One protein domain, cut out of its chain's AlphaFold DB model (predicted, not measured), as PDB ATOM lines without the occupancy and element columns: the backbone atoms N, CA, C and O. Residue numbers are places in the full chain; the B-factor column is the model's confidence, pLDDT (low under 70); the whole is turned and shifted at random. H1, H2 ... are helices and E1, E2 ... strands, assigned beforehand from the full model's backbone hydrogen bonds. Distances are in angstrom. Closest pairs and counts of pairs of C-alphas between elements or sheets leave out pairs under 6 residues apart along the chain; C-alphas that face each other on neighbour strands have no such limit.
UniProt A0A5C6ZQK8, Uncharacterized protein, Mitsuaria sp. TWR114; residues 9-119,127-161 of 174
ATOM      1  N   ASN A   9     218.606 254.498 222.542       91.25
ATOM      2  CA  ASN A   9     217.797 254.157 223.715       91.25
ATOM      3  C   ASN A   9     217.737 255.300 224.741       91.25
ATOM      4  O   ASN A   9     216.687 255.524 225.335       91.25
ATOM      5  N   GLU A  10     218.835 256.037 224.927       90.88
ATOM      6  CA  GLU A  10     218.885 257.206 225.810       90.88
ATOM      7  C   GLU A  10     218.019 258.343 225.259       90.88
ATOM      8  O   GLU A  10     217.248 258.934 226.011       90.88
ATOM      9  N   VAL A  11     218.083 258.583 223.943       91.00
ATOM     10  CA  VAL A  11     217.202 259.535 223.248       91.00
ATOM     11  C   VAL A  11     215.740 259.132 223.423       91.00
ATOM     12  O   VAL A  11     214.943 259.942 223.877       91.00
ATOM     13  N   MET A  12     215.385 257.878 223.130       94.38
ATOM     14  CA  MET A  12     214.001 257.406 223.250       94.38
ATOM     15  C   MET A  12     213.472 257.496 224.685       94.38
ATOM     16  O   MET A  12     212.304 257.824 224.877       94.38
ATOM     17  N   ARG A  13     214.309 257.236 225.697       93.81
ATOM     18  CA  ARG A  13     213.921 257.421 227.102       93.81
ATOM     19  C   ARG A  13     213.624 258.890 227.402       93.81
ATOM     20  O   ARG A  13     212.553 259.185 227.918       93.81
ATOM     21  N   LEU A  14     214.531 259.793 227.025       92.06
ATOM     22  CA  LEU A  14     214.365 261.231 227.247       92.06
ATOM     23  C   LEU A  14     213.123 261.780 226.533       92.06
ATOM     24  O   LEU A  14     212.392 262.586 227.093       92.06
ATOM     25  N   VAL A  15     212.856 261.316 225.313       92.88
ATOM     26  CA  VAL A  15     211.660 261.680 224.541       92.88
ATOM     27  C   VAL A  15     210.386 261.232 225.249       92.88
ATOM     28  O   VAL A  15     209.435 262.003 225.319       92.88
ATOM     29  N   ARG A  16     210.348 260.002 225.778       93.81
ATOM     30  CA  ARG A  16     209.182 259.492 226.517       93.81
ATOM     31  C   ARG A  16     208.939 260.293 227.795       93.81
ATOM     32  O   ARG A  16     207.798 260.635 228.080       93.81
ATOM     33  N   GLU A  17     210.001 260.624 228.528       93.00
ATOM     34  CA  GLU A  17     209.917 261.487 229.712       93.00
ATOM     35  C   GLU A  17     209.414 262.887 229.342       93.00
ATOM     36  O   GLU A  17     208.498 263.395 229.980       93.00
ATOM     37  N   PHE A  18     209.950 263.478 228.269       91.31
ATOM     38  CA  PHE A  18     209.510 264.775 227.761       91.31
ATOM     39  C   PHE A  18     208.036 264.761 227.337       91.31
ATOM     40  O   PHE A  18     207.284 265.637 227.745       91.31
ATOM     41  N   CYS A  19     207.606 263.750 226.577       90.12
ATOM     42  CA  CYS A  19     206.212 263.559 226.175       90.12
ATOM     43  C   CYS A  19     205.280 263.469 227.394       90.12
ATOM     44  O   CYS A  19     204.255 264.140 227.428       90.12
ATOM     45  N   ALA A  20     205.669 262.726 228.435       89.69
ATOM     46  CA  ALA A  20     204.848 262.543 229.632       89.69
ATOM     47  C   ALA A  20     204.625 263.829 230.449       89.69
ATOM     48  O   ALA A  20     203.619 263.937 231.148       89.69
ATOM     49  N   VAL A  21     205.556 264.788 230.393       90.19
ATOM     50  CA  VAL A  21     205.470 266.045 231.163       90.19
ATOM     51  C   VAL A  21     205.021 267.242 230.327       90.19
ATOM     52  O   VAL A  21     204.765 268.310 230.885       90.19
ATOM     53  N   ARG A  22     204.944 267.097 229.000       89.12
ATOM     54  CA  ARG A  22     204.594 268.181 228.082       89.12
ATOM     55  C   ARG A  22     203.083 268.419 228.102       89.12
ATOM     56  O   ARG A  22     202.324 267.518 227.751       89.12
ATOM     57  N   PRO A  23     202.612 269.622 228.479       92.44
ATOM     58  CA  PRO A  23     201.188 269.912 228.444       92.44
ATOM     59  C   PRO A  23     200.668 269.916 227.003       92.44
ATOM     60  O   PRO A  23     201.226 270.600 226.143       92.44
ATOM     61  N   VAL A  24     199.564 269.210 226.767       94.56
ATOM     62  CA  VAL A  24     198.892 269.135 225.468       94.56
ATOM     63  C   VAL A  24     197.416 269.500 225.600       94.56
ATOM     64  O   VAL A  24     196.722 269.061 226.517       94.56
ATOM     65  N   GLN A  25     196.926 270.319 224.671       95.44
ATOM     66  CA  GLN A  25     195.507 270.603 224.483       95.44
ATOM     67  C   GLN A  25     195.035 269.887 223.221       95.44
ATOM     68  O   GLN A  25     195.527 270.163 222.126       95.44
ATOM     69  N   LEU A  26     194.091 268.962 223.371       96.56
ATOM     70  CA  LEU A  26     193.518 268.212 222.259       96.56
ATOM     71  C   LEU A  26     192.193 268.833 221.832       96.56
ATOM     72  O   LEU A  26     191.378 269.216 222.674       96.56
ATOM     73  N   PHE A  27     191.968 268.893 220.526       97.62
ATOM     74  CA  PHE A  27     190.760 269.448 219.933       97.62
ATOM     75  C   PHE A  27     190.171 268.489 218.908       97.62
ATOM     76  O   PHE A  27     190.888 267.821 218.157       97.62
ATOM     77  N   VAL A  28     188.846 268.464 218.862       97.25
ATOM     78  CA  VAL A  28     188.050 267.691 217.909       97.25
ATOM     79  C   VAL A  28     187.266 268.629 217.009       97.25
ATOM     80  O   VAL A  28     186.923 269.746 217.403       97.25
ATOM     81  N   ASP A  29     186.943 268.145 215.816       96.38
ATOM     82  CA  ASP A  29     185.982 268.785 214.930       96.38
ATOM     83  C   ASP A  29     184.735 267.897 214.798       96.38
ATOM     84  O   ASP A  29     184.783 266.871 214.115       96.38
ATOM     85  N   PRO A  30     183.603 268.275 215.415       92.94
ATOM     86  CA  PRO A  30     182.364 267.512 215.318       92.94
ATOM     87  C   PRO A  30     181.765 267.519 213.903       92.94
ATOM     88  O   PRO A  30     180.884 266.714 213.616       92.94
ATOM     89  N   THR A  31     182.210 268.417 213.021       93.19
ATOM     90  CA  THR A  31     181.713 268.517 211.643       93.19
ATOM     91  C   THR A  31     182.417 267.559 210.680       93.19
ATOM     92  O   THR A  31     181.894 267.285 209.602       93.19
ATOM     93  N   GLY A  32     183.592 267.037 211.060       92.19
ATOM     94  CA  GLY A  32     184.404 266.136 210.236       92.19
ATOM     95  C   GLY A  32     185.090 266.804 209.036       92.19
ATOM     96  O   GLY A  32     185.623 266.112 208.168       92.19
ATOM     97  N   PHE A  33     185.090 268.135 208.953       92.88
ATOM     98  CA  PHE A  33     185.677 268.885 207.843       92.88
ATOM     99  C   PHE A  33     187.145 269.266 208.070       92.88
ATOM    100  O   PHE A  33     187.873 269.499 207.098       92.88
ATOM    101  N   ALA A  34     187.591 269.351 209.316       94.12
ATOM    102  CA  ALA A  34     188.942 269.709 209.704       94.12
ATOM    103  C   ALA A  34     189.890 268.523 209.498       94.12
ATOM    104  O   ALA A  34     190.088 267.682 210.371       94.12
ATOM    105  N   THR A  35     190.509 268.472 208.320       94.56
ATOM    106  CA  THR A  35     191.632 267.567 208.064       94.56
ATOM    107  C   THR A  35     192.956 268.250 208.422       94.56
ATOM    108  O   THR A  35     193.053 269.479 208.316       94.56
ATOM    109  N   PRO A  36     194.016 267.495 208.767       94.25
ATOM    110  CA  PRO A  36     195.306 268.081 209.139       94.25
ATOM    111  C   PRO A  36     195.874 269.032 208.078       94.25
ATOM    112  O   PRO A  36     196.312 270.134 208.398       94.25
ATOM    113  N   SER A  37     195.774 268.671 206.795       93.06
ATOM    114  CA  SER A  37     196.234 269.517 205.685       93.06
ATOM    115  C   SER A  37     195.430 270.818 205.555       93.06
ATOM    116  O   SER A  37     195.993 271.870 205.237       93.06
ATOM    117  N   ARG A  38     194.116 270.779 205.824       95.44
ATOM    118  CA  ARG A  38     193.268 271.983 205.821       95.44
ATOM    119  C   ARG A  38     193.617 272.896 206.987       95.44
ATOM    120  O   ARG A  38     193.766 274.096 206.770       95.44
ATOM    121  N   LEU A  39     193.779 272.337 208.184       97.06
ATOM    122  CA  LEU A  39     194.189 273.089 209.368       97.06
ATOM    123  C   LEU A  39     195.568 273.729 209.170       97.06
ATOM    124  O   LEU A  39     195.727 274.914 209.446       97.06
ATOM    125  N   MET A  40     196.527 273.001 208.589       95.69
ATOM    126  CA  MET A  40     197.855 273.532 208.270       95.69
ATOM    127  C   MET A  40     197.771 274.697 207.273       95.69
ATOM    128  O   MET A  40     198.368 275.746 207.494       95.69
ATOM    129  N   THR A  41     196.958 274.561 206.220       95.62
ATOM    130  CA  THR A  41     196.729 275.643 205.244       95.62
ATOM    131  C   THR A  41     196.114 276.882 205.902       95.62
ATOM    132  O   THR A  41     196.502 278.010 205.584       95.62
ATOM    133  N   ARG A  42     195.151 276.701 206.819       96.25
ATOM    134  CA  ARG A  42     194.547 277.809 207.574       96.25
ATOM    135  C   ARG A  42     195.563 278.473 208.493       96.25
ATOM    136  O   ARG A  42     195.675 279.692 208.449       96.25
ATOM    137  N   LEU A  43     196.341 277.692 209.244       96.31
ATOM    138  CA  LEU A  43     197.405 278.201 210.108       96.31
ATOM    139  C   LEU A  43     198.372 279.094 209.326       96.31
ATOM    140  O   LEU A  43     198.611 280.224 209.734       96.31
ATOM    141  N   THR A  44     198.861 278.634 208.170       94.75
ATOM    142  CA  THR A  44     199.764 279.430 207.327       94.75
ATOM    143  C   THR A  44     199.139 280.765 206.917       94.75
ATOM    144  O   THR A  44     199.797 281.800 207.000       94.75
ATOM    145  N   ARG A  45     197.860 280.774 206.516       95.94
ATOM    146  CA  ARG A  45     197.150 282.015 206.156       95.94
ATOM    147  C   ARG A  45     197.001 282.957 207.350       95.94
ATOM    148  O   ARG A  45     197.225 284.153 207.204       95.94
ATOM    149  N   LEU A  46     196.660 282.427 208.521       95.81
ATOM    150  CA  LEU A  46     196.504 283.207 209.752       95.81
ATOM    151  C   LEU A  46     197.836 283.806 210.218       95.81
ATOM    152  O   LEU A  46     197.868 284.951 210.661       95.81
ATOM    153  N   GLN A  47     198.938 283.071 210.067       93.75
ATOM    154  CA  GLN A  47     200.285 283.578 210.339       93.75
ATOM    155  C   GLN A  47     200.687 284.682 209.356       93.75
ATOM    156  O   GLN A  47     201.198 285.719 209.773       93.75
ATOM    157  N   GLN A  48     200.403 284.508 208.060       93.69
ATOM    158  CA  GLN A  48     200.641 285.538 207.038       93.69
ATOM    159  C   GLN A  48     199.816 286.808 207.279       93.69
ATOM    160  O   GLN A  48     200.292 287.908 207.015       93.69
ATOM    161  N   ALA A  49     198.599 286.659 207.804       94.94
ATOM    162  CA  ALA A  49     197.725 287.767 208.181       94.94
ATOM    163  C   ALA A  49     198.064 288.386 209.553       94.94
ATOM    164  O   ALA A  49     197.411 289.343 209.962       94.94
ATOM    165  N   GLY A  50     199.050 287.849 210.283       92.56
ATOM    166  CA  GLY A  50     199.426 288.321 211.620       92.56
ATOM    167  C   GLY A  50     198.397 288.019 212.718       92.56
ATOM    168  O   GLY A  50     198.473 288.598 213.797       92.56
ATOM    169  N   GLN A  51     197.436 287.127 212.460       93.56
ATOM    170  CA  GLN A  51     196.389 286.738 213.414       93.56
ATOM    171  C   GLN A  51     196.857 285.652 214.389       93.56
ATOM    172  O   GLN A  51     196.322 285.532 215.486       93.56
ATOM    173  N   ILE A  52     197.856 284.861 213.992       92.69
ATOM    174  CA  ILE A  52     198.525 283.874 214.842       92.69
ATOM    175  C   ILE A  52     200.027 284.150 214.818       92.69
ATOM    176  O   ILE A  52     200.588 284.477 213.772       92.69
ATOM    177  N   SER A  53     200.684 284.002 215.973       90.25
ATOM    178  CA  SER A  53     202.132 284.187 216.092       90.25
ATOM    179  C   SER A  53     202.904 283.244 215.159       90.25
ATOM    180  O   SER A  53     202.587 282.059 215.027       90.25
ATOM    181  N   ALA A  54     203.977 283.759 214.559       87.69
ATOM    182  CA  ALA A  54     204.939 282.953 213.806       87.69
ATOM    183  C   ALA A  54     205.711 281.960 214.702       87.69
ATOM    184  O   ALA A  54     206.361 281.051 214.195       87.69
ATOM    185  N   GLU A  55     205.633 282.112 216.028       89.06
ATOM    186  CA  GLU A  55     206.217 281.180 217.001       89.06
ATOM    187  C   GLU A  55     205.421 279.882 217.153       89.06
ATOM    188  O   GLU A  55     205.933 278.908 217.711       89.06
ATOM    189  N   VAL A  56     204.188 279.849 216.638       92.62
ATOM    190  CA  VAL A  56     203.401 278.621 216.533       92.62
ATOM    191  C   VAL A  56     203.976 277.782 215.401       92.62
ATOM    192  O   VAL A  56     203.930 278.165 214.232       92.62
ATOM    193  N   ARG A  57     204.533 276.625 215.744       94.56
ATOM    194  CA  ARG A  57     205.245 275.756 214.802       94.56
ATOM    195  C   ARG A  57     204.490 274.454 214.594       94.56
ATOM    196  O   ARG A  57     203.898 273.927 215.526       94.56
ATOM    197  N   VAL A  58     204.525 273.921 213.380       95.94
ATOM    198  CA  VAL A  58     203.927 272.628 213.034       95.94
ATOM    199  C   VAL A  58     204.837 271.508 213.521       95.94
ATOM    200  O   VAL A  58     206.016 271.511 213.189       95.94
ATOM    201  N   GLY A  59     204.298 270.567 214.290       94.56
ATOM    202  CA  GLY A  59     204.969 269.372 214.792       94.56
ATOM    203  C   GLY A  59     204.432 268.075 214.186       94.56
ATOM    204  O   GLY A  59     203.936 268.039 213.053       94.56
ATOM    205  N   GLY A  60     204.552 266.992 214.947       93.88
ATOM    206  CA  GLY A  60     203.999 265.690 214.606       93.88
ATOM    207  C   GLY A  60     204.594 265.082 213.351       93.88
ATOM    208  O   GLY A  60     205.737 265.329 212.963       93.88
ATOM    209  N   VAL A  61     203.760 264.289 212.684       94.38
ATOM    210  CA  VAL A  61     204.099 263.597 211.437       94.38
ATOM    211  C   VAL A  61     204.588 264.567 210.356       94.38
ATOM    212  O   VAL A  61     205.512 264.233 209.617       94.38
ATOM    213  N   HIS A  62     204.023 265.775 210.274       93.88
ATOM    214  CA  HIS A  62     204.406 266.760 209.258       93.88
ATOM    215  C   HIS A  62     205.849 267.244 209.452       93.88
ATOM    216  O   HIS A  62     206.635 267.241 208.506       93.88
ATOM    217  N   ALA A  63     206.224 267.595 210.683       93.06
ATOM    218  CA  ALA A  63     207.586 268.019 210.991       93.06
ATOM    219  C   ALA A  63     208.587 266.854 210.967       93.06
ATOM    220  O   ALA A  63     209.691 267.002 210.444       93.06
ATOM    221  N   ALA A  64     208.191 265.666 211.434       93.06
ATOM    222  CA  ALA A  64     209.010 264.462 211.303       93.06
ATOM    223  C   ALA A  64     209.334 264.151 209.832       93.06
ATOM    224  O   ALA A  64     210.492 263.892 209.502       93.06
ATOM    225  N   SER A  65     208.341 264.264 208.942       92.06
ATOM    226  CA  SER A  65     208.511 264.066 207.496       92.06
ATOM    227  C   SER A  65     209.417 265.124 206.862       92.06
ATOM    228  O   SER A  65     210.141 264.817 205.919       92.06
ATOM    229  N   TYR A  66     209.422 266.355 207.382       90.88
ATOM    230  CA  TYR A  66     210.356 267.392 206.941       90.88
ATOM    231  C   TYR A  66     211.812 267.038 207.283       90.88
ATOM    232  O   TYR A  66     212.687 267.133 206.423       90.88
ATOM    233  N   TYR A  67     212.084 266.598 208.517       89.00
ATOM    234  CA  TYR A  67     213.448 266.255 208.939       89.00
ATOM    235  C   TYR A  67     213.946 264.923 208.379       89.00
ATOM    236  O   TYR A  67     215.135 264.776 208.090       89.00
ATOM    237  N   PHE A  68     213.051 263.946 208.235       89.50
ATOM    238  CA  PHE A  68     213.381 262.600 207.787       89.50
ATOM    239  C   PHE A  68     212.339 262.106 206.774       89.50
ATOM    240  O   PHE A  68     211.496 261.274 207.111       89.50
ATOM    241  N   PRO A  69     212.426 262.553 205.506       87.44
ATOM    242  CA  PRO A  69     211.465 262.196 204.456       87.44
ATOM    243  C   PRO A  69     211.367 260.696 204.152       87.44
ATOM    244  O   PRO A  69     210.488 260.275 203.412       87.44
ATOM    245  N   GLN A  70     212.306 259.892 204.660       85.44
ATOM    246  CA  GLN A  70     212.347 258.443 204.460       85.44
ATOM    247  C   GLN A  70     211.573 257.657 205.524       85.44
ATOM    248  O   GLN A  70     211.516 256.435 205.416       85.44
ATOM    249  N   ILE A  71     211.041 258.315 206.561       83.25
ATOM    250  CA  ILE A  71     210.200 257.637 207.548       83.25
ATOM    251  C   ILE A  71     208.887 257.247 206.869       83.25
ATOM    252  O   ILE A  71     208.181 258.091 206.321       83.25
ATOM    253  N   ASP A  72     208.574 255.959 206.927       82.12
ATOM    254  CA  ASP A  72     207.349 255.383 206.382       82.12
ATOM    255  C   ASP A  72     206.162 255.655 207.317       82.12
ATOM    256  O   ASP A  72     205.823 254.848 208.182       82.12
ATOM    257  N   VAL A  73     205.562 256.838 207.175       79.88
ATOM    258  CA  VAL A  73     204.340 257.239 207.884       79.88
ATOM    259  C   VAL A  73     203.152 257.149 206.932       79.88
ATOM    260  O   VAL A  73     203.096 257.849 205.924       79.88
ATOM    261  N   THR A  74     202.156 256.330 207.279       75.88
ATOM    262  CA  THR A  74     200.949 256.096 206.460       75.88
ATOM    263  C   THR A  74     200.034 257.322 206.337       75.88
ATOM    264  O   THR A  74     199.084 257.313 205.558       75.88
ATOM    265  N   GLY A  75     200.299 258.374 207.114       80.44
ATOM    266  CA  GLY A  75     199.581 259.643 207.106       80.44
ATOM    267  C   GLY A  75     199.581 260.302 208.484       80.44
ATOM    268  O   GLY A  75     199.816 259.650 209.499       80.44
ATOM    269  N   ALA A  76     199.312 261.606 208.526       86.81
ATOM    270  CA  ALA A  76     199.125 262.326 209.779       86.81
ATOM    271  C   ALA A  76     197.658 262.192 210.230       86.81
ATOM    272  O   ALA A  76     196.784 262.689 209.517       86.81
ATOM    273  N   PRO A  77     197.355 261.554 211.378       91.56
ATOM    274  CA  PRO A  77     195.975 261.427 211.855       91.56
ATOM    275  C   PRO A  77     195.404 262.767 212.344       91.56
ATOM    276  O   PRO A  77     194.199 262.991 212.282       91.56
ATOM    277  N   ARG A  78     196.278 263.675 212.792       95.31
ATOM    278  CA  ARG A  78     195.942 265.008 213.296       95.31
ATOM    279  C   ARG A  78     197.037 266.014 212.943       95.31
ATOM    280  O   ARG A  78     198.116 265.631 212.482       95.31
ATOM    281  N   LEU A  79     196.761 267.300 213.134       97.00
ATOM    282  CA  LEU A  79     197.789 268.339 213.128       97.00
ATOM    283  C   LEU A  79     198.333 268.515 214.550       97.00
ATOM    284  O   LEU A  79     197.555 268.737 215.470       97.00
ATOM    285  N   ASP A  80     199.646 268.469 214.733       96.88
ATOM    286  CA  ASP A  80     200.287 268.799 216.007       96.88
ATOM    287  C   ASP A  80     200.953 270.167 215.875       96.88
ATOM    288  O   ASP A  80     201.608 270.449 214.870       96.88
ATOM    289  N   LEU A  81     200.773 271.024 216.874       96.88
ATOM    290  CA  LEU A  81     201.374 272.346 216.962       96.88
ATOM    291  C   LEU A  81     202.199 272.455 218.232       96.88
ATOM    292  O   LEU A  81     201.818 271.954 219.284       96.88
ATOM    293  N   THR A  82     203.294 273.188 218.141       94.62
ATOM    294  CA  THR A  82     204.095 273.625 219.273       94.62
ATOM    295  C   THR A  82     203.890 275.120 219.453       94.62
ATOM    296  O   THR A  82     204.079 275.878 218.501       94.62
ATOM    297  N   SER A  83     203.544 275.553 220.663       92.12
ATOM    298  CA  SER A  83     203.292 276.961 220.964       92.12
ATOM    299  C   SER A  83     203.899 277.370 222.309       92.12
ATOM    300  O   SER A  83     203.845 276.581 223.257       92.12
ATOM    301  N   PRO A  84     204.458 278.588 222.433       88.12
ATOM    302  CA  PRO A  84     204.899 279.118 223.725       88.12
ATOM    303  C   PRO A  84     203.722 279.506 224.633       88.12
ATOM    304  O   PRO A  84     203.865 279.571 225.852       88.12
ATOM    305  N   THR A  85     202.549 279.758 224.051       88.00
ATOM    306  CA  THR A  85     201.338 280.182 224.760       88.00
ATOM    307  C   THR A  85     200.133 279.348 224.341       88.00
ATOM    308  O   THR A  85     200.144 278.672 223.311       88.00
ATOM    309  N   GLN A  86     199.071 279.390 225.145       88.25
ATOM    310  CA  GLN A  86     197.791 278.808 224.748       88.25
ATOM    311  C   GLN A  86     197.260 279.496 223.490       88.25
ATOM    312  O   GLN A  86     197.364 280.714 223.344       88.25
ATOM    313  N   ILE A  87     196.683 278.699 222.595       88.88
ATOM    314  CA  ILE A  87     196.048 279.176 221.369       88.88
ATOM    315  C   ILE A  87     194.553 278.927 221.499       88.88
ATOM    316  O   ILE A  87     194.129 277.832 221.873       88.88
ATOM    317  N   ASP A  88     193.755 279.925 221.138       92.88
ATOM    318  CA  ASP A  88     192.339 279.704 220.890       92.88
ATOM    319  C   ASP A  88     192.164 278.947 219.566       92.88
ATOM    320  O   ASP A  88     192.331 279.505 218.479       92.88
ATOM    321  N   ALA A  89     191.836 277.655 219.646       93.25
ATOM    322  CA  ALA A  89     191.640 276.817 218.466       93.25
ATOM    323  C   ALA A  89     190.524 277.333 217.542       93.25
ATOM    324  O   ALA A  89     190.609 277.112 216.332       93.25
ATOM    325  N   ALA A  90     189.544 278.082 218.063       94.12
ATOM    326  CA  ALA A  90     188.501 278.695 217.243       94.12
ATOM    327  C   ALA A  90     189.061 279.760 216.281       94.12
ATOM    328  O   ALA A  90     188.488 279.993 215.216       94.12
ATOM    329  N   THR A  91     190.218 280.351 216.605       93.75
ATOM    330  CA  THR A  91     190.953 281.245 215.697       93.75
ATOM    331  C   THR A  91     191.504 280.483 214.485       93.75
ATOM    332  O   THR A  91     191.543 281.032 213.385       93.75
ATOM    333  N   ILE A  92     191.903 279.215 214.654       95.06
ATOM    334  CA  ILE A  92     192.379 278.356 213.555       95.06
ATOM    335  C   ILE A  92     191.201 277.867 212.707       95.06
ATOM    336  O   ILE A  92     191.213 277.955 211.474       95.06
ATOM    337  N   ASP A  93     190.184 277.325 213.369       96.19
ATOM    338  CA  ASP A  93     188.968 276.828 212.744       96.19
ATOM    339  C   ASP A  93     187.822 276.887 213.759       96.19
ATOM    340  O   ASP A  93     187.861 276.209 214.781       96.19
ATOM    341  N   GLY A  94     186.791 277.685 213.472       95.00
ATOM    342  CA  GLY A  94     185.680 277.934 214.398       95.00
ATOM    343  C   GLY A  94     184.830 276.705 214.738       95.00
ATOM    344  O   GLY A  94     184.011 276.773 215.648       95.00
ATOM    345  N   ALA A  95     185.008 275.588 214.025       95.38
ATOM    346  CA  ALA A  95     184.373 274.316 214.362       95.38
ATOM    347  C   ALA A  95     185.125 273.529 215.452       95.38
ATOM    348  O   ALA A  95     184.562 272.597 216.031       95.38
ATOM    349  N   LEU A  96     186.384 273.878 215.740       97.12
ATOM    350  CA  LEU A  96     187.190 273.167 216.727       97.12
ATOM    351  C   LEU A  96     186.687 273.436 218.139       97.12
ATOM    352  O   LEU A  96     186.490 274.578 218.552       97.12
ATOM    353  N   ARG A  97     186.564 272.359 218.911       95.75
ATOM    354  CA  ARG A  97     186.293 272.420 220.347       95.75
ATOM    355  C   ARG A  97     187.281 271.547 221.113       95.75
ATOM    356  O   ARG A  97     187.778 270.568 220.549       95.75
ATOM    357  N   PRO A  98     187.555 271.857 222.389       96.81
ATOM    358  CA  PRO A  98     188.346 270.978 223.235       96.81
ATOM    359  C   PRO A  98     187.780 269.553 223.246       96.81
ATOM    360  O   PRO A  98     186.557 269.354 223.271       96.81
ATOM    361  N   LEU A  99     188.678 268.569 223.220       95.75
ATOM    362  CA  LEU A  99     188.351 267.165 223.430       95.75
ATOM    363  C   LEU A  99     187.750 267.003 224.832       95.75
ATOM    364  O   LEU A  99     188.312 267.480 225.819       95.75
ATOM    365  N   SER A 100     186.603 266.334 224.915       92.81
ATOM    366  CA  SER A 100     185.962 266.019 226.192       92.81
ATOM    367  C   SER A 100     186.481 264.704 226.776       92.81
ATOM    368  O   SER A 100     186.945 263.828 226.051       92.81
ATOM    369  N   ASN A 101     186.326 264.515 228.089       89.44
ATOM    370  CA  ASN A 101     186.769 263.292 228.774       89.44
ATOM    371  C   ASN A 101     186.043 262.010 228.316       89.44
ATOM    372  O   ASN A 101     186.498 260.912 228.623       89.44
ATOM    373  N   SER A 102     184.903 262.127 227.626       88.94
ATOM    374  CA  SER A 102     184.151 260.990 227.079       88.94
ATOM    375  C   SER A 102     184.611 260.562 225.684       88.94
ATOM    376  O   SER A 102     184.155 259.536 225.185       88.94
ATOM    377  N   GLU A 103     185.471 261.344 225.032       92.00
ATOM    378  CA  GLU A 103     185.966 261.072 223.685       92.00
ATOM    379  C   GLU A 103     187.394 260.505 223.739       92.00
ATOM    380  O   GLU A 103     188.218 260.979 224.525       92.00
ATOM    381  N   PRO A 104     187.730 259.504 222.907       92.38
ATOM    382  CA  PRO A 104     189.083 258.970 222.874       92.38
ATOM    383  C   PRO A 104     190.051 259.996 222.269       92.38
ATOM    384  O   PRO A 104     189.708 260.718 221.332       92.38
ATOM    385  N   SER A 105     191.296 260.019 222.750       89.31
ATOM    386  CA  SER A 105     192.346 260.917 222.240       89.31
ATOM    387  C   SER A 105     192.628 260.737 220.744       89.31
ATOM    388  O   SER A 105     193.034 261.688 220.077       89.31
ATOM    389  N   SER A 106     192.349 259.552 220.196       89.56
ATOM    390  CA  SER A 106     192.440 259.250 218.764       89.56
ATOM    391  C   SER A 106     191.439 260.020 217.896       89.56
ATOM    392  O   SER A 106     191.613 260.062 216.684       89.56
ATOM    393  N   SER A 107     190.398 260.621 218.483       92.75
ATOM    394  CA  SER A 107     189.448 261.484 217.767       92.75
ATOM    395  C   SER A 107     189.970 262.907 217.555       92.75
ATOM    396  O   SER A 107     189.348 263.682 216.828       92.75
ATOM    397  N   ALA A 108     191.070 263.287 218.212       96.50
ATOM    398  CA  ALA A 108     191.627 264.626 218.092       96.50
ATOM    399  C   ALA A 108     192.132 264.883 216.666       96.50
ATOM    400  O   ALA A 108     192.901 264.095 216.125       96.50
ATOM    401  N   VAL A 109     191.746 266.021 216.091       96.94
ATOM    402  CA  VAL A 109     192.201 266.488 214.766       96.94
ATOM    403  C   VAL A 109     193.276 267.569 214.872       96.94
ATOM    404  O   VAL A 109     193.998 267.830 213.907       96.94
ATOM    405  N   LEU A 110     193.417 268.164 216.059       97.69
ATOM    406  CA  LEU A 110     194.447 269.134 216.404       97.69
ATOM    407  C   LEU A 110     194.964 268.862 217.822       97.69
ATOM    408  O   LEU A 110     194.175 268.672 218.748       97.69
ATOM    409  N   ALA A 111     196.279 268.903 217.993       97.12
ATOM    410  CA  ALA A 111     196.949 268.940 219.284       97.12
ATOM    411  C   ALA A 111     197.805 270.205 219.378       97.12
ATOM    412  O   ALA A 111     198.562 270.513 218.460       97.12
ATOM    413  N   VAL A 112     197.687 270.943 220.479       96.81
ATOM    414  CA  VAL A 112     198.533 272.102 220.779       96.81
ATOM    415  C   VAL A 112     199.366 271.776 222.000       96.81
ATOM    416  O   VAL A 112     198.866 271.696 223.120       96.81
ATOM    417  N   HIS A 113     200.651 271.593 221.765       95.38
ATOM    418  CA  HIS A 113     201.630 271.304 222.784       95.38
ATOM    419  C   HIS A 113     202.286 272.583 223.274       95.38
ATOM    420  O   HIS A 113     202.914 273.318 222.501       95.38
ATOM    421  N   LEU A 114     202.182 272.823 224.573       91.25
ATOM    422  CA  LEU A 114     202.802 273.975 225.201       91.25
ATOM    423  C   LEU A 114     204.253 273.654 225.518       91.25
ATOM    424  O   LEU A 114     204.560 272.691 226.221       91.25
ATOM    425  N   ILE A 115     205.150 274.490 225.014       84.38
ATOM    426  CA  ILE A 115     206.550 274.463 225.409       84.38
ATOM    427  C   ILE A 115     206.835 275.707 226.232       84.38
ATOM    428  O   ILE A 115     206.714 276.836 225.762       84.38
ATOM    429  N   HIS A 116     207.228 275.513 227.487       65.56
ATOM    430  CA  HIS A 116     207.898 276.594 228.186       65.56
ATOM    431  C   HIS A 116     209.265 276.736 227.526       65.56
ATOM    432  O   HIS A 116     210.076 275.812 227.586       65.56
ATOM    433  N   GLN A 117     209.518 277.860 226.859       55.84
ATOM    434  CA  GLN A 117     210.868 278.183 226.420       55.84
ATOM    435  C   GLN A 117     211.721 278.450 227.666       55.84
ATOM    436  O   GLN A 117     211.886 279.585 228.102       55.84
ATOM    437  N   THR A 118     212.266 277.403 228.279       40.69
ATOM    438  CA  THR A 118     213.397 277.554 229.189       40.69
ATOM    439  C   THR A 118     214.639 277.700 228.325       40.69
ATOM    440  O   THR A 118     215.259 276.709 227.956       40.69
ATOM    441  N   GLY A 119     214.959 278.938 227.953       39.03
ATOM    442  CA  GLY A 119     216.211 279.251 227.273       39.03
ATOM    443  C   GLY A 119     216.025 279.794 225.865       39.03
ATOM    444  O   GLY A 119     216.181 279.089 224.873       39.03
ATOM    445  N   LYS A 127     213.397 285.123 215.872       54.66
ATOM    446  CA  LYS A 127     212.218 284.463 215.309       54.66
ATOM    447  C   LYS A 127     212.609 283.050 214.858       54.66
ATOM    448  O   LYS A 127     213.679 282.893 214.260       54.66
ATOM    449  N   PRO A 128     211.763 282.030 215.087       60.97
ATOM    450  CA  PRO A 128     212.025 280.705 214.552       60.97
ATOM    451  C   PRO A 128     212.245 280.795 213.041       60.97
ATOM    452  O   PRO A 128     211.457 281.391 212.308       60.97
ATOM    453  N   THR A 129     213.356 280.226 212.584       67.19
ATOM    454  CA  THR A 129     213.819 280.340 211.193       67.19
ATOM    455  C   THR A 129     213.019 279.468 210.227       67.19
ATOM    456  O   THR A 129     213.173 279.593 209.013       67.19
ATOM    457  N   HIS A 130     212.157 278.590 210.746       80.38
ATOM    458  CA  HIS A 130     211.317 277.694 209.963       80.38
ATOM    459  C   HIS A 130     209.981 277.403 210.668       80.38
ATOM    460  O   HIS A 130     209.915 277.442 211.900       80.38
ATOM    461  N   PRO A 131     208.920 277.039 209.917       89.75
ATOM    462  CA  PRO A 131     207.589 276.792 210.480       89.75
ATOM    463  C   PRO A 131     207.489 275.476 211.264       89.75
ATOM    464  O   PRO A 131     206.460 275.213 211.873       89.75
ATOM    465  N   TRP A 132     208.521 274.633 211.237       93.00
ATOM    466  CA  TRP A 132     208.518 273.314 211.872       93.00
ATOM    467  C   TRP A 132     208.919 273.366 213.350       93.00
ATOM    468  O   TRP A 132     209.730 274.199 213.760       93.00
ATOM    469  N   SER A 133     208.374 272.464 214.164       91.81
ATOM    470  CA  SER A 133     208.901 272.169 215.495       91.81
ATOM    471  C   SER A 133     210.308 271.580 215.358       91.81
ATOM    472  O   SER A 133     210.759 271.301 214.255       91.81
ATOM    473  N   THR A 134     211.052 271.432 216.447       90.19
ATOM    474  CA  THR A 134     212.363 270.773 216.400       90.19
ATOM    475  C   THR A 134     212.212 269.281 216.103       90.19
ATOM    476  O   THR A 134     211.163 268.678 216.344       90.19
ATOM    477  N   SER A 135     213.289 268.642 215.641       90.69
ATOM    478  CA  SER A 135     213.297 267.191 215.432       90.69
ATOM    479  C   SER A 135     213.052 266.409 216.731       90.69
ATOM    480  O   SER A 135     212.460 265.336 216.690       90.69
ATOM    481  N   PHE A 136     213.446 266.947 217.889       90.94
ATOM    482  CA  PHE A 136     213.181 266.330 219.190       90.94
ATOM    483  C   PHE A 136     211.699 266.413 219.585       90.94
ATOM    484  O   PHE A 136     211.122 265.418 220.014       90.94
ATOM    485  N   GLU A 137     211.062 267.567 219.380       92.38
ATOM    486  CA  GLU A 137     209.617 267.735 219.606       92.38
ATOM    487  C   GLU A 137     208.807 266.844 218.662       92.38
ATOM    488  O   GLU A 137     207.919 266.127 219.106       92.38
ATOM    489  N   SER A 138     209.180 266.808 217.381       93.00
ATOM    490  CA  SER A 138     208.557 265.930 216.384       93.00
ATOM    491  C   SER A 138     208.678 264.450 216.764       93.00
ATOM    492  O   SER A 138     207.745 263.675 216.577       93.00
ATOM    493  N   LEU A 139     209.821 264.048 217.328       94.19
ATOM    494  CA  LEU A 139     210.045 262.692 217.821       94.19
ATOM    495  C   LEU A 139     209.144 262.365 219.026       94.19
ATOM    496  O   LEU A 139     208.628 261.252 219.113       94.19
ATOM    497  N   ALA A 140     208.920 263.327 219.924       94.81
ATOM    498  CA  ALA A 140     207.970 263.182 221.027       94.81
ATOM    499  C   ALA A 140     206.528 263.052 220.533       94.81
ATOM    500  O   ALA A 140     205.807 262.174 221.002       94.81
ATOM    501  N   ASP A 141     206.147 263.843 219.533       94.81
ATOM    502  CA  ASP A 141     204.819 263.774 218.927       94.81
ATOM    503  C   ASP A 141     204.562 262.399 218.275       94.81
ATOM    504  O   ASP A 141     203.477 261.839 218.413       94.81
ATOM    505  N   LEU A 142     205.561 261.803 217.606       94.88
ATOM    506  CA  LEU A 142     205.439 260.444 217.051       94.88
ATOM    507  C   LEU A 142     205.215 259.388 218.140       94.88
ATOM    508  O   LEU A 142     204.403 258.482 217.953       94.88
ATOM    509  N   VAL A 143     205.921 259.497 219.270       94.81
ATOM    510  CA  VAL A 143     205.729 258.597 220.417       94.81
ATOM    511  C   VAL A 143     204.321 258.746 220.988       94.81
ATOM    512  O   VAL A 143     203.666 257.736 221.235       94.81
ATOM    513  N   GLU A 144     203.834 259.977 221.146       93.81
ATOM    514  CA  GLU A 144     202.476 260.243 221.637       93.81
ATOM    515  C   GLU A 144     201.398 259.665 220.711       93.81
ATOM    516  O   GLU A 144     200.406 259.103 221.172       93.81
ATOM    517  N   LEU A 145     201.615 259.756 219.398       92.81
ATOM    518  CA  LEU A 145     200.723 259.209 218.373       92.81
ATOM    519  C   LEU A 145     200.792 257.676 218.246       92.81
ATOM    520  O   LEU A 145     200.026 257.096 217.479       92.81
ATOM    521  N   GLY A 146     201.695 257.011 218.972       92.31
ATOM    522  CA  GLY A 146     201.884 255.561 218.905       92.31
ATOM    523  C   GLY A 146     202.707 255.079 217.704       92.31
ATOM    524  O   GLY A 146     202.814 253.872 217.484       92.31
ATOM    525  N   PHE A 147     203.345 255.983 216.955       93.38
ATOM    526  CA  PHE A 147     204.268 255.666 215.857       93.38
ATOM    527  C   PHE A 147     205.652 255.260 216.391       93.38
ATOM    528  O   PHE A 147     206.678 255.869 216.082       93.38
ATOM    529  N   GLU A 148     205.702 254.246 217.263       92.56
ATOM    530  CA  GLU A 148     206.930 253.871 217.974       92.56
ATOM    531  C   GLU A 148     208.040 253.372 217.041       92.56
ATOM    532  O   GLU A 148     209.224 253.616 217.289       92.56
ATOM    533  N   ARG A 149     207.669 252.673 215.964       93.44
ATOM    534  CA  ARG A 149     208.616 252.143 214.975       93.44
ATOM    535  C   ARG A 149     209.302 253.290 214.235       93.44
ATOM    536  O   ARG A 149     210.528 253.307 214.120       93.44
ATOM    537  N   GLU A 150     208.513 254.254 213.791       94.06
ATOM    538  CA  GLU A 150     208.932 255.449 213.066       94.06
ATOM    539  C   GLU A 150     209.750 256.376 213.975       94.06
ATOM    540  O   GLU A 150     210.818 256.847 213.587       94.06
ATOM    541  N   ALA A 151     209.315 256.556 215.227       93.94
ATOM    542  CA  ALA A 151     210.058 257.281 216.250       93.94
ATOM    543  C   ALA A 151     211.436 256.645 216.503       93.94
ATOM    544  O   ALA A 151     212.460 257.332 216.537       93.94
ATOM    545  N   LEU A 152     211.503 255.316 216.620       94.12
ATOM    546  CA  LEU A 152     212.769 254.611 216.802       94.12
ATOM    547  C   LEU A 152     213.699 254.782 215.594       94.12
ATOM    548  O   LEU A 152     214.908 254.962 215.763       94.12
ATOM    549  N   GLU A 153     213.163 254.729 214.376       92.50
ATOM    550  CA  GLU A 153     213.935 254.997 213.165       92.50
ATOM    551  C   GLU A 153     214.486 256.429 213.151       92.50
ATOM    552  O   GLU A 153     215.685 256.628 212.927       92.50
ATOM    553  N   MET A 154     213.641 257.411 213.459       91.81
ATOM    554  CA  MET A 154     214.024 258.814 213.572       91.81
ATOM    555  C   MET A 154     215.150 259.006 214.597       91.81
ATOM    556  O   MET A 154     216.183 259.595 214.284       91.81
ATOM    557  N   ALA A 155     215.016 258.428 215.794       91.81
ATOM    558  CA  ALA A 155     216.027 258.502 216.849       91.81
ATOM    559  C   ALA A 155     217.369 257.875 216.434       91.81
ATOM    560  O   ALA A 155     218.437 258.408 216.752       91.81
ATOM    561  N   ARG A 156     217.349 256.758 215.689       90.50
ATOM    562  CA  ARG A 156     218.569 256.145 215.130       90.50
ATOM    563  C   ARG A 156     219.262 257.080 214.148       90.50
ATOM    564  O   ARG A 156     220.489 257.186 214.172       90.50
ATOM    565  N   ARG A 157     218.499 257.745 213.280       87.00
ATOM    566  CA  ARG A 157     219.042 258.676 212.285       87.00
ATOM    567  C   ARG A 157     219.616 259.928 212.953       87.00
ATOM    568  O   ARG A 157     220.748 260.287 212.638       87.00
ATOM    569  N   SER A 158     218.927 260.495 213.941       82.56
ATOM    570  CA  SER A 158     219.429 261.618 214.746       82.56
ATOM    571  C   SER A 158     220.739 261.278 215.467       82.56
ATOM    572  O   SER A 158     221.697 262.047 215.409       82.56
ATOM    573  N   ALA A 159     220.832 260.092 216.082       80.38
ATOM    574  CA  ALA A 159     222.058 259.646 216.752       80.38
ATOM    575  C   ALA A 159     223.239 259.468 215.776       80.38
ATOM    576  O   ALA A 159     224.381 259.761 216.127       80.38
ATOM    577  N   ARG A 160     222.977 259.032 214.535       76.88
ATOM    578  CA  ARG A 160     224.000 258.931 213.477       76.88
ATOM    579  C   ARG A 160     224.452 260.295 212.959       76.88
ATOM    580  O   ARG A 160     225.632 260.455 212.684       76.88
ATOM    581  N   GLN A 161     223.543 261.263 212.838       70.62
ATOM    582  CA  GLN A 161     223.879 262.635 212.435       70.62
ATOM    583  C   GLN A 161     224.695 263.374 213.508       70.62
ATOM    584  O   GLN A 161     225.535 264.202 213.171       70.62
TER     585      GLN A 161
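This is residues 9 to 119 and 127 to 161 of the 174 residues of an uncharacterized protein of Mitsuaria sp. TWR114 (UniProt A0A5C6ZQK8). A small three-stranded sheet, E1, E3 and E2, sits between two groups of helices. On one side H5 is in the middle of a cluster with H1, H3 and H6; on the other are H2 and the short H4, and the loop of residues 93 to 109 swings away from the middle. The printed part has 146 residues, with six named helices and three named strands in the order H1 E1 H2 H3 E2 H4 E3 H5 H6; the sheet, E1 E3 E2, is mixed and the class is mostly helix. The whole is compact, with a radius of gyration of the C-alphas of 14.7 A and spans of 42 by 37 by 28 A.

The strands are E1, residues 24 to 28, 13.3 A long; E3, residues 110 to 114, 13.1 A; and E2, residues 79 to 83, 12.9 A. C-alpha 110 is at (194.447, 269.134, 216.404). The helices are H3, residues 60 to 67, 11.0 A; H5, residues 135 to 144, 14.3 A; H2, residues 36 to 48, 18.4 A; H4, residues 89 to 92, 5.2 A; H1, residues 9 to 21, 18.7 A, from C-alpha 9 at (217.797, 254.157, 223.715); and H6, residues 148 to 161, 19.9 A, ending at C-alpha 161 at (223.879, 262.635, 212.435).

E1 and E3 are antiparallel, with N 25 and O 112 2.8 A apart, within hydrogen-bond range. E3 and E2 are parallel, with N 81 and O 111 at 2.8 A. E2, H4 and E3 form a strand-helix-strand unit, two parallel neighbour strands with a helix between, its crossover right-handed. Residues 57 to 58 pair antiparallel with residues 81 to 82 of E2, and residues 97 to 98 with 27 to 28 of E1. H2, H3, H4 and H5 are on the sheet but only graze it. H2 touches H4, the closest C-alphas being those of Leu 43 and Ile 92, 6.1 A. H5 is the hub. It touches H3 (Gly 60 and Asp 141, closest C-alphas 4.8 A) at a shallow tilt of 33 degrees, only just short of steep, opposite ways. H5 and H6 are a helical hairpin at a shallow tilt of 18 degrees, with the C-alphas of Leu 139 and Ala 151 closest at 5.6 A. Residues 15 to 19 of H1 touch H5, the closest C-alphas being those of Val 15 and Ala 140, 5.3 A, about perpendicular at 70.2 degrees, only just. H1 and H6 only just touch, with 3 pairs of C-alphas within 8 A, the closest those of Val 11 and Ala 155, 6.6 A. Helix packing is part aligned, part crossed. H2 and H3 are apart. In H1, H2, H3, H5 and H6 every O i to N i+4 pair is within hydrogen-bond range; H4 is too short for such a pair.

The farthest C-alphas, of Thr 31 and Arg 160, are 43.4 A apart. Residues 120 to 126 are not printed; C-alphas 119 and 127 are 13.6 A apart across this cut. The links H2 to H3, H3 to E2 and H4 to E3 are long. Mean pLDDT of the printed part is 90.3, under 70 at residues 116 to 119 and 127 to 129.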